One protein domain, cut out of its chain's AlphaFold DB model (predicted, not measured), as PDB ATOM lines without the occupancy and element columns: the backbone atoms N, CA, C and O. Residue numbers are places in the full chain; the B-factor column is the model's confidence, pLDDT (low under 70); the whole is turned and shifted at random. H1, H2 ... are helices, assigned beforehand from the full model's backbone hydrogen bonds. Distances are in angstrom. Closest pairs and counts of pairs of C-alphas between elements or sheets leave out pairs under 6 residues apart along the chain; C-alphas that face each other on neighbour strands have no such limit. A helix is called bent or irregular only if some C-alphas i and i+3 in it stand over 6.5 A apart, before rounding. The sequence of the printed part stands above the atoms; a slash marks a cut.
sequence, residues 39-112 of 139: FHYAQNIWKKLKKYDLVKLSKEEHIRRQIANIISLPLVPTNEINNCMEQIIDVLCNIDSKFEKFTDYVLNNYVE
ATOM      1  N   PHE A  39      24.150 -18.263 -32.959       89.62
ATOM      2  CA  PHE A  39      23.682 -17.554 -34.148       89.62
ATOM      3  C   PHE A  39      23.583 -18.484 -35.366       89.62
ATOM      4  O   PHE A  39      22.546 -18.537 -36.025       89.62
ATOM      5  N   HIS A  40      24.620 -19.286 -35.622       90.12
ATOM      6  CA  HIS A  40      24.612 -20.271 -36.705       90.12
ATOM      7  C   HIS A  40      23.593 -21.383 -36.491       90.12
ATOM      8  O   HIS A  40      22.959 -21.830 -37.449       90.12
ATOM      9  N   TYR A  41      23.403 -21.806 -35.241       92.94
ATOM     10  CA  TYR A  41      22.331 -22.725 -34.883       92.94
ATOM     11  C   TYR A  41      20.968 -22.151 -35.297       92.94
ATOM     12  O   TYR A  41      20.269 -22.750 -36.114       92.94
ATOM     13  N   ALA A  42      20.635 -20.940 -34.840       95.00
ATOM     14  CA  ALA A  42      19.378 -20.274 -35.168       95.00
ATOM     15  C   ALA A  42      19.204 -20.072 -36.685       95.00
ATOM     16  O   ALA A  42      18.125 -20.311 -37.231       95.00
ATOM     17  N   GLN A  43      20.270 -19.695 -37.400       94.38
ATOM     18  CA  GLN A  43      20.243 -19.602 -38.861       94.38
ATOM     19  C   GLN A  43      19.926 -20.944 -39.531       94.38
ATOM     20  O   GLN A  43      19.154 -20.980 -40.491       94.38
ATOM     21  N   ASN A  44      20.511 -22.045 -39.058       94.88
ATOM     22  CA  ASN A  44      20.260 -23.374 -39.608       94.88
ATOM     23  C   ASN A  44      18.801 -23.804 -39.401       94.88
ATOM     24  O   ASN A  44      18.192 -24.333 -40.336       94.88
ATOM     25  N   ILE A  45      18.207 -23.479 -38.248       97.06
ATOM     26  CA  ILE A  45      16.771 -23.665 -37.999       97.06
ATOM     27  C   ILE A  45      15.931 -22.898 -39.033       97.06
ATOM     28  O   ILE A  45      15.088 -23.491 -39.713       97.06
ATOM     29  N   TRP A  46      16.209 -21.608 -39.250       97.44
ATOM     30  CA  TRP A  46      15.491 -20.798 -40.245       97.44
ATOM     31  C   TRP A  46      15.657 -21.303 -41.683       97.44
ATOM     32  O   TRP A  46      14.683 -21.358 -42.441       97.44
ATOM     33  N   LYS A  47      16.868 -21.728 -42.067       97.31
ATOM     34  CA  LYS A  47      17.127 -22.338 -43.382       97.31
ATOM     35  C   LYS A  47      16.256 -23.577 -43.599       97.31
ATOM     36  O   LYS A  47      15.787 -23.805 -44.714       97.31
ATOM     37  N   LYS A  48      16.008 -24.365 -42.551       97.75
ATOM     38  CA  LYS A  48      15.210 -25.598 -42.627       97.75
ATOM     39  C   LYS A  48      13.716 -25.334 -42.640       97.75
ATOM     40  O   LYS A  48      13.033 -25.937 -43.461       97.75
ATOM     41  N   LEU A  49      13.237 -24.362 -41.865       97.62
ATOM     42  CA  LEU A  49      11.865 -23.861 -41.996       97.62
ATOM     43  C   LEU A  49      11.574 -23.404 -43.428       97.62
ATOM     44  O   LEU A  49      10.538 -23.752 -43.990       97.62
ATOM     45  N   LYS A  50      12.506 -22.671 -44.051       97.81
ATOM     46  CA  LYS A  50      12.383 -22.264 -45.456       97.81
ATOM     47  C   LYS A  50      12.403 -23.460 -46.406       97.81
ATOM     48  O   LYS A  50      11.573 -23.518 -47.300       97.81
ATOM     49  N   LYS A  51      13.322 -24.412 -46.208       97.94
ATOM     50  CA  LYS A  51      13.446 -25.614 -47.051       97.94
ATOM     51  C   LYS A  51      12.166 -26.456 -47.077       97.94
ATOM     52  O   LYS A  51      11.889 -27.085 -48.090       97.94
ATOM     53  N   TYR A  52      11.433 -26.499 -45.970       97.69
ATOM     54  CA  TYR A  52      10.204 -27.282 -45.842       97.69
ATOM     55  C   TYR A  52       8.927 -26.452 -46.039       97.69
ATOM     56  O   TYR A  52       7.843 -26.931 -45.736       97.69
ATOM     57  N   ASP A  53       9.034 -25.221 -46.552       97.56
ATOM     58  CA  ASP A  53       7.904 -24.313 -46.800       97.56
ATOM     59  C   ASP A  53       7.066 -23.968 -45.550       97.56
ATOM     60  O   ASP A  53       5.879 -23.656 -45.644       97.56
ATOM     61  N   LEU A  54       7.687 -23.975 -44.367       98.00
ATOM     62  CA  LEU A  54       7.034 -23.727 -43.073       98.00
ATOM     63  C   LEU A  54       7.008 -22.239 -42.672       98.00
ATOM     64  O   LEU A  54       6.348 -21.863 -41.708       98.00
ATOM     65  N   VAL A  55       7.690 -21.361 -43.418       97.50
ATOM     66  CA  VAL A  55       7.824 -19.919 -43.092       97.50
ATOM     67  C   VAL A  55       6.477 -19.186 -43.049       97.50
ATOM     68  O   VAL A  55       6.318 -18.196 -42.337       97.50
ATOM     69  N   LYS A  56       5.487 -19.634 -43.829       97.12
ATOM     70  CA  LYS A  56       4.147 -19.036 -43.778       97.12
ATOM     71  C   LYS A  56       3.434 -19.401 -42.472       97.12
ATOM     72  O   LYS A  56       2.886 -18.506 -41.837       97.12
ATOM     73  N   LEU A  57       3.500 -20.673 -42.079       96.06
ATOM     74  CA  LEU A  57       2.910 -21.196 -40.843       96.06
ATOM     75  C   LEU A  57       3.589 -20.592 -39.608       96.06
ATOM     76  O   LEU A  57       2.924 -20.199 -38.659       96.06
ATOM     77  N   SER A  58       4.907 -20.370 -39.652       95.38
ATOM     78  CA  SER A  58       5.654 -19.752 -38.547       95.38
ATOM     79  C   SER A  58       5.234 -18.317 -38.194       95.38
ATOM     80  O   SER A  58       5.796 -17.734 -37.269       95.38
ATOM     81  N   LYS A  59       4.313 -17.700 -38.946       96.00
ATOM     82  CA  LYS A  59       3.724 -16.396 -38.604       96.00
ATOM     83  C   LYS A  59       2.626 -16.515 -37.549       96.00
ATOM     84  O   LYS A  59       2.364 -15.541 -36.848       96.00
ATOM     85  N   GLU A  60       2.006 -17.684 -37.434       97.38
ATOM     86  CA  GLU A  60       1.005 -17.968 -36.414       97.38
ATOM     87  C   GLU A  60       1.674 -18.030 -35.044       97.38
ATOM     88  O   GLU A  60       2.719 -18.656 -34.872       97.38
ATOM     89  N   GLU A  61       1.093 -17.348 -34.058       96.94
ATOM     90  CA  GLU A  61       1.739 -17.128 -32.763       96.94
ATOM     91  C   GLU A  61       2.122 -18.433 -32.059       96.94
ATOM     92  O   GLU A  61       3.248 -18.564 -31.574       96.94
ATOM     93  N   HIS A  62       1.211 -19.406 -32.039       95.38
ATOM     94  CA  HIS A  62       1.430 -20.680 -31.367       95.38
ATOM     95  C   HIS A  62       2.574 -21.484 -32.013       95.38
ATOM     96  O   HIS A  62       3.397 -22.044 -31.294       95.38
ATOM     97  N   ILE A  63       2.705 -21.453 -33.344       97.25
ATOM     98  CA  ILE A  63       3.804 -22.086 -34.097       97.25
ATOM     99  C   ILE A  63       5.112 -21.333 -33.877       97.25
ATOM    100  O   ILE A  63       6.153 -21.925 -33.592       97.25
ATOM    101  N   ARG A  64       5.061 -20.001 -33.971       97.56
ATOM    102  CA  ARG A  64       6.208 -19.121 -33.747       97.56
ATOM    103  C   ARG A  64       6.816 -19.339 -32.366       97.56
ATOM    104  O   ARG A  64       8.037 -19.321 -32.238       97.56
ATOM    105  N   ARG A  65       5.982 -19.570 -31.349       97.94
ATOM    106  CA  ARG A  65       6.428 -19.901 -29.993       97.94
ATOM    107  C   ARG A  65       7.193 -21.224 -29.953       97.94
ATOM    108  O   ARG A  65       8.264 -21.259 -29.362       97.94
ATOM    109  N   GLN A  66       6.713 -22.270 -30.623       98.12
ATOM    110  CA  GLN A  66       7.441 -23.546 -30.673       98.12
ATOM    111  C   GLN A  66       8.767 -23.432 -31.429       98.12
ATOM    112  O   GLN A  66       9.783 -23.962 -30.991       98.12
ATOM    113  N   ILE A  67       8.805 -22.662 -32.516       97.94
ATOM    114  CA  ILE A  67      10.056 -22.370 -33.229       97.94
ATOM    115  C   ILE A  67      11.031 -21.596 -32.333       97.94
ATOM    116  O   ILE A  67      12.226 -21.887 -32.332       97.94
ATOM    117  N   ALA A  68      10.540 -20.636 -31.545       97.38
ATOM    118  CA  ALA A  68      11.361 -19.925 -30.570       97.38
ATOM    119  C   ALA A  68      11.887 -20.863 -29.469       97.38
ATOM    120  O   ALA A  68      13.047 -20.735 -29.079       97.38
ATOM    121  N   ASN A  69      11.082 -21.834 -29.021       97.38
ATOM    122  CA  ASN A  69      11.524 -22.868 -28.084       97.38
ATOM    123  C   ASN A  69      12.662 -23.706 -28.685       97.38
ATOM    124  O   ASN A  69      13.686 -23.869 -28.031       97.38
ATOM    125  N   ILE A  70      12.548 -24.132 -29.953       97.12
ATOM    126  CA  ILE A  70      13.635 -24.825 -30.670       97.12
ATOM    127  C   ILE A  70      14.896 -23.956 -30.704       97.12
ATOM    128  O   ILE A  70      15.966 -24.401 -30.308       97.12
ATOM    129  N   ILE A  71      14.784 -22.685 -31.108       96.31
ATOM    130  CA  ILE A  71      15.926 -21.751 -31.153       96.31
ATOM    131  C   ILE A  71      16.576 -21.571 -29.766       96.31
ATOM    132  O   ILE A  71      17.770 -21.276 -29.676       96.31
ATOM    133  N   SER A  72      15.812 -21.768 -28.693       95.06
ATOM    134  CA  SER A  72      16.262 -21.616 -27.309       95.06
ATOM    135  C   SER A  72      16.835 -22.896 -26.697       95.06
ATOM    136  O   SER A  72      17.413 -22.809 -25.621       95.06
ATOM    137  N   LEU A  73      16.755 -24.057 -27.363       93.88
ATOM    138  CA  LEU A  73      17.299 -25.329 -26.851       93.88
ATOM    139  C   LEU A  73      18.761 -25.260 -26.387       93.88
ATOM    140  O   LEU A  73      19.079 -25.878 -25.373       93.88
ATOM    141  N   PRO A  74      19.666 -24.501 -27.038       92.12
ATOM    142  CA  PRO A  74      21.036 -24.354 -26.545       92.12
ATOM    143  C   PRO A  74      21.134 -23.708 -25.158       92.12
ATOM    144  O   PRO A  74      22.193 -23.751 -24.549       92.12
ATOM    145  N   LEU A  75      20.063 -23.089 -24.669       91.81
ATOM    146  CA  LEU A  75      19.977 -22.417 -23.374       91.81
ATOM    147  C   LEU A  75      19.149 -23.219 -22.359       91.81
ATOM    148  O   LEU A  75      18.817 -22.698 -21.301       91.81
ATOM    149  N   VAL A  76      18.775 -24.454 -22.689       91.31
ATOM    150  CA  VAL A  76      18.016 -25.356 -21.815       91.31
ATOM    151  C   VAL A  76      19.001 -26.306 -21.119       91.31
ATOM    152  O   VAL A  76      19.979 -26.714 -21.757       91.31
ATOM    153  N   PRO A  77      18.778 -26.677 -19.840       90.94
ATOM    154  CA  PRO A  77      19.542 -27.738 -19.189       90.94
ATOM    155  C   PRO A  77      19.580 -28.996 -20.056       90.94
ATOM    156  O   PRO A  77      18.556 -29.411 -20.598       90.94
ATOM    157  N   THR A  78      20.747 -29.624 -20.191       89.06
ATOM    158  CA  THR A  78      20.920 -30.749 -21.124       89.06
ATOM    159  C   THR A  78      19.991 -31.924 -20.827       89.06
ATOM    160  O   THR A  78      19.506 -32.568 -21.754       89.06
ATOM    161  N   ASN A  79      19.667 -32.149 -19.552       89.56
ATOM    162  CA  ASN A  79      18.730 -33.176 -19.102       89.56
ATOM    163  C   ASN A  79      17.255 -32.882 -19.450       89.56
ATOM    164  O   ASN A  79      16.448 -33.804 -19.431       89.56
ATOM    165  N   GLU A  80      16.902 -31.638 -19.781       92.69
ATOM    166  CA  GLU A  80      15.531 -31.227 -20.130       92.69
ATOM    167  C   GLU A  80      15.298 -31.111 -21.646       92.69
ATOM    168  O   GLU A  80      14.160 -30.941 -22.084       92.69
ATOM    169  N   ILE A  81      16.352 -31.211 -22.469       92.06
ATOM    170  CA  ILE A  81      16.261 -31.040 -23.932       92.06
ATOM    171  C   ILE A  81      15.275 -32.036 -24.554       92.06
ATOM    172  O   ILE A  81      14.436 -31.629 -25.356       92.06
ATOM    173  N   ASN A  82      15.351 -33.317 -24.177       92.38
ATOM    174  CA  ASN A  82      14.472 -34.359 -24.721       92.38
ATOM    175  C   ASN A  82      12.999 -34.076 -24.398       92.38
ATOM    176  O   ASN A  82      12.169 -34.043 -25.299       92.38
ATOM    177  N   ASN A  83      12.701 -33.754 -23.136       94.81
ATOM    178  CA  ASN A  83      11.353 -33.399 -22.685       94.81
ATOM    179  C   ASN A  83      10.810 -32.162 -23.427       94.81
ATOM    180  O   ASN A  83       9.672 -32.144 -23.895       94.81
ATOM    181  N   CYS A  84      11.641 -31.128 -23.598       95.44
ATOM    182  CA  CYS A  84      11.269 -29.950 -24.380       95.44
ATOM    183  C   CYS A  84      10.954 -30.308 -25.840       95.44
ATOM    184  O   CYS A  84       9.993 -29.786 -26.404       95.44
ATOM    185  N   MET A  85      11.742 -31.193 -26.455       95.88
ATOM    186  CA  MET A  85      11.526 -31.633 -27.832       95.88
ATOM    187  C   MET A  85      10.254 -32.456 -28.003       95.88
ATOM    188  O   MET A  85       9.516 -32.190 -28.948       95.88
ATOM    189  N   GLU A  86       9.963 -33.386 -27.093       96.12
ATOM    190  CA  GLU A  86       8.715 -34.163 -27.099       96.12
ATOM    191  C   GLU A  86       7.490 -33.235 -27.099       96.12
ATOM    192  O   GLU A  86       6.640 -33.323 -27.984       96.12
ATOM    193  N   GLN A  87       7.454 -32.246 -26.197       96.75
ATOM    194  CA  GLN A  87       6.352 -31.276 -26.131       96.75
ATOM    195  C   GLN A  87       6.221 -30.426 -27.405       96.75
ATOM    196  O   GLN A  87       5.115 -30.086 -27.830       96.75
ATOM    197  N   ILE A  88       7.344 -30.048 -28.021       97.44
ATOM    198  CA  ILE A  88       7.352 -29.284 -29.274       97.44
ATOM    199  C   ILE A  88       6.805 -30.132 -30.430       97.44
ATOM    200  O   ILE A  88       6.024 -29.620 -31.236       97.44
ATOM    201  N   ILE A  89       7.205 -31.405 -30.509       97.31
ATOM    202  CA  ILE A  89       6.765 -32.363 -31.532       97.31
ATOM    203  C   ILE A  89       5.258 -32.585 -31.436       97.31
ATOM    204  O   ILE A  89       4.567 -32.436 -32.444       97.31
ATOM    205  N   ASP A  90       4.742 -32.825 -30.229       95.88
ATOM    206  CA  ASP A  90       3.310 -33.007 -29.980       95.88
ATOM    207  C   ASP A  90       2.479 -31.816 -30.467       95.88
ATOM    208  O   ASP A  90       1.374 -31.981 -30.981       95.88
ATOM    209  N   VAL A  91       2.994 -30.592 -30.350       95.50
ATOM    210  CA  VAL A  91       2.283 -29.412 -30.856       95.50
ATOM    211  C   VAL A  91       2.426 -29.284 -32.370       95.50
ATOM    212  O   VAL A  91       1.432 -29.090 -33.063       95.50
ATOM    213  N   LEU A  92       3.651 -29.343 -32.896       96.94
ATOM    214  CA  LEU A  92       3.926 -28.999 -34.291       96.94
ATOM    215  C   LEU A  92       3.451 -30.068 -35.280       96.94
ATOM    216  O   LEU A  92       2.864 -29.722 -36.305       96.94
ATOM    217  N   CYS A  93       3.665 -31.352 -34.988       95.88
ATOM    218  CA  CYS A  93       3.311 -32.433 -35.912       95.88
ATOM    219  C   CYS A  93       1.792 -32.618 -36.057       95.88
ATOM    220  O   CYS A  93       1.331 -33.107 -37.083       95.88
ATOM    221  N   ASN A  94       1.003 -32.132 -35.093       95.06
ATOM    222  CA  ASN A  94      -0.459 -32.087 -35.190       95.06
ATOM    223  C   ASN A  94      -0.989 -30.966 -36.108       95.06
ATOM    224  O   ASN A  94      -2.181 -30.943 -36.415       95.06
ATOM    225  N   ILE A  95      -0.138 -30.029 -36.541       95.44
ATOM    226  CA  ILE A  95      -0.542 -28.869 -37.354       95.44
ATOM    227  C   ILE A  95      -0.368 -29.144 -38.849       95.44
ATOM    228  O   ILE A  95      -1.268 -28.878 -39.641       95.44
ATOM    229  N   ASP A  96       0.805 -29.636 -39.245       95.88
ATOM    230  CA  ASP A  96       1.148 -29.927 -40.639       95.88
ATOM    231  C   ASP A  96       2.224 -31.021 -40.665       95.88
ATOM    232  O   ASP A  96       3.232 -30.921 -39.965       95.88
ATOM    233  N   SER A  97       2.053 -32.045 -41.504       95.06
ATOM    234  CA  SER A  97       2.991 -33.176 -41.601       95.06
ATOM    235  C   SER A  97       4.397 -32.768 -42.057       95.06
ATOM    236  O   SER A  97       5.370 -33.490 -41.847       95.06
ATOM    237  N   LYS A  98       4.567 -31.576 -42.641       96.81
ATOM    238  CA  LYS A  98       5.891 -31.009 -42.936       96.81
ATOM    239  C   LYS A  98       6.718 -30.756 -41.677       96.81
ATOM    240  O   LYS A  98       7.948 -30.712 -41.783       96.81
ATOM    241  N   PHE A  99       6.083 -30.589 -40.515       97.94
ATOM    242  CA  PHE A  99       6.799 -30.434 -39.256       97.94
ATOM    243  C   PHE A  99       7.545 -31.700 -38.843       97.94
ATOM    244  O   PHE A  99       8.621 -31.544 -38.283       97.94
ATOM    245  N   GLU A 100       7.097 -32.898 -39.231       97.25
ATOM    246  CA  GLU A 100       7.818 -34.154 -38.956       97.25
ATOM    247  C   GLU A 100       9.249 -34.092 -39.511       97.25
ATOM    248  O   GLU A 100      10.232 -34.223 -38.788       97.25
ATOM    249  N   LYS A 101       9.401 -33.717 -40.789       96.81
ATOM    250  CA  LYS A 101      10.726 -33.572 -41.431       96.81
ATOM    251  C   LYS A 101      11.591 -32.483 -40.796       96.81
ATOM    252  O   LYS A 101      12.821 -32.491 -40.935       96.81
ATOM    253  N   PHE A 102      10.955 -31.484 -40.196       97.88
ATOM    254  CA  PHE A 102      11.636 -30.393 -39.521       97.88
ATOM    255  C   PHE A 102      12.112 -30.809 -38.131       97.88
ATOM    256  O   PHE A 102      13.282 -30.586 -37.820       97.88
ATOM    257  N   THR A 103      11.262 -31.449 -37.333       96.69
ATOM    258  CA  THR A 103      11.613 -31.953 -36.004       96.69
ATOM    259  C   THR A 103      12.622 -33.088 -36.095       96.69
ATOM    260  O   THR A 103      13.613 -33.044 -35.373       96.69
ATOM    261  N   ASP A 104      12.490 -33.993 -37.070       95.12
ATOM    262  CA  ASP A 104      13.490 -35.027 -37.361       95.12
ATOM    263  C   ASP A 104      14.853 -34.410 -37.653       95.12
ATOM    264  O   ASP A 104      15.889 -34.893 -37.200       95.12
ATOM    265  N   TYR A 105      14.890 -33.316 -38.419       95.12
ATOM    266  CA  TYR A 105      16.148 -32.622 -38.668       95.12
ATOM    267  C   TYR A 105      16.763 -32.101 -37.364       95.12
ATOM    268  O   TYR A 105      17.974 -32.237 -37.185       95.12
ATOM    269  N   VAL A 106      15.961 -31.511 -36.473       94.56
ATOM    270  CA  VAL A 106      16.454 -30.996 -35.191       94.56
ATOM    271  C   VAL A 106      16.982 -32.139 -34.324       94.56
ATOM    272  O   VAL A 106      18.119 -32.055 -33.859       94.56
ATOM    273  N   LEU A 107      16.211 -33.221 -34.180       92.62
ATOM    274  CA  LEU A 107      16.594 -34.397 -33.400       92.62
ATOM    275  C   LEU A 107      17.913 -34.997 -33.898       92.62
ATOM    276  O   LEU A 107      18.884 -35.072 -33.148       92.62
ATOM    277  N   ASN A 108      17.992 -35.292 -35.196       89.56
ATOM    278  CA  ASN A 108      19.147 -35.952 -35.805       89.56
ATOM    279  C   ASN A 108      20.420 -35.092 -35.836       89.56
ATOM    280  O   ASN A 108      21.516 -35.622 -35.992       89.56
ATOM    281  N   ASN A 109      20.311 -33.760 -35.794       87.56
ATOM    282  CA  ASN A 109      21.488 -32.885 -35.905       87.56
ATOM    283  C   ASN A 109      21.942 -32.322 -34.561       87.56
ATOM    284  O   ASN A 109      23.099 -31.910 -34.463       87.56
ATOM    285  N   TYR A 110      21.064 -32.301 -33.556       88.38
ATOM    286  CA  TYR A 110      21.336 -31.620 -32.296       88.38
ATOM    287  C   TYR A 110      21.019 -32.455 -31.055       88.38
ATOM    288  O   TYR A 110      21.694 -32.257 -30.059       88.38
ATOM    289  N   VAL A 111      20.081 -33.404 -31.079       84.69
ATOM    290  CA  VAL A 111      19.579 -34.032 -29.841       84.69
ATOM    291  C   VAL A 111      20.039 -35.479 -29.670       84.69
ATOM    292  O   VAL A 111      20.685 -35.782 -28.675       84.69
ATOM    293  N   GLU A 112      19.729 -36.354 -30.628       72.69
ATOM    294  CA  GLU A 112      19.940 -37.806 -30.502       72.69
ATOM    295  C   GLU A 112      21.334 -38.218 -30.991       72.69
ATOM    296  O   GLU A 112      22.203 -38.580 -30.203       72.69
TER     297      GLU A 112
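Overview. This is residues 39 to 112 of the 139 residues of the protein "Hypothetical protein" of Rotaria socialis (UniProt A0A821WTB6). Four helices stand as an up-and-down bundle, each running against the one before it in the chain, with H2, H3 and H4 side by side and H1 closing the ring between H2 and H4 on the side away from H3. The ring is tighter at H3 and looser at H1, which meets its two neighbours with parts of its length alone. The printed part has 74 residues with four named helices, in the order H1, H2, H3, H4, and no named strand; the class is all helix. It is compact, with a radius of gyration of the C-alphas of 11.2 A, and rounded, spanning 31 by 25 by 21 A.

Along the chain. H2 and H3 are the longest helices, with 15 residues each. H2, residues 61 to 75, measures 21.2 A from first to last C-alpha and begins with C-alpha 61 at (1.739, -17.128, -32.763). H3, residues 78 to 92, measures 21.6 A. Both are irregular: C-alphas 71 and 74 in H2 are 7.4 A apart, and C-alphas 79 and 82 in H3 are 7.1 A apart. H4, residues 98 to 111, measures 19.2 A and ends with C-alpha 111 at (19.579, -34.032, -29.841); it is neither bent nor irregular, but only just, with C-alphas 108 and 111 at 6.3 A. H1, residues 39 to 51, measures 18.3 A and begins with C-alpha 39 at (23.682, -17.554, -34.148).

Arrangement. H2 and H3 form a helical hairpin and touch, with a shallow tilt of 17 degrees, opposite ways; their closest C-alphas, of Gln 66 and Ile 88, are 5.9 A apart. H3 and H4 form another hairpin and touch, at a shallow tilt of 6 degrees, opposite ways; their closest C-alphas, of Leu 92 and Phe 99, are 5.9 A apart. H2 and H4 are near each other. H1 and H2, also a hairpin, only just touch, with 3 pairs of C-alphas within 8 A, the closest Ala 42 and Ile 71 at 5.5 A; they run opposite ways at a steep tilt of 37 degrees, only just past shallow. H1 and H4 only just touch, with 3 pairs, through residues 45 to 49 of H1 and 102 to 106 of H4; the closest C-alphas, of Lys 48 and Phe 102, are 6.7 A apart, and the tilt is a shallow 27 degrees, opposite ways. H1 and H3 are apart. In H1 and H4 every O i to N i+4 pair is within hydrogen-bond range; in H2 and in H3 it is 9 of 11.

Size, cuts and confidence. The two C-alphas farthest apart, of Lys 56 and Asn 79, are 32.0 A from each other. The links from H2 to H3 and from H3 to H4 are tight, that from H1 to H2 is short, and no link is long. The printed part has no cut. The mean pLDDT of the printed part is 94.8, and no printed residue is under 70.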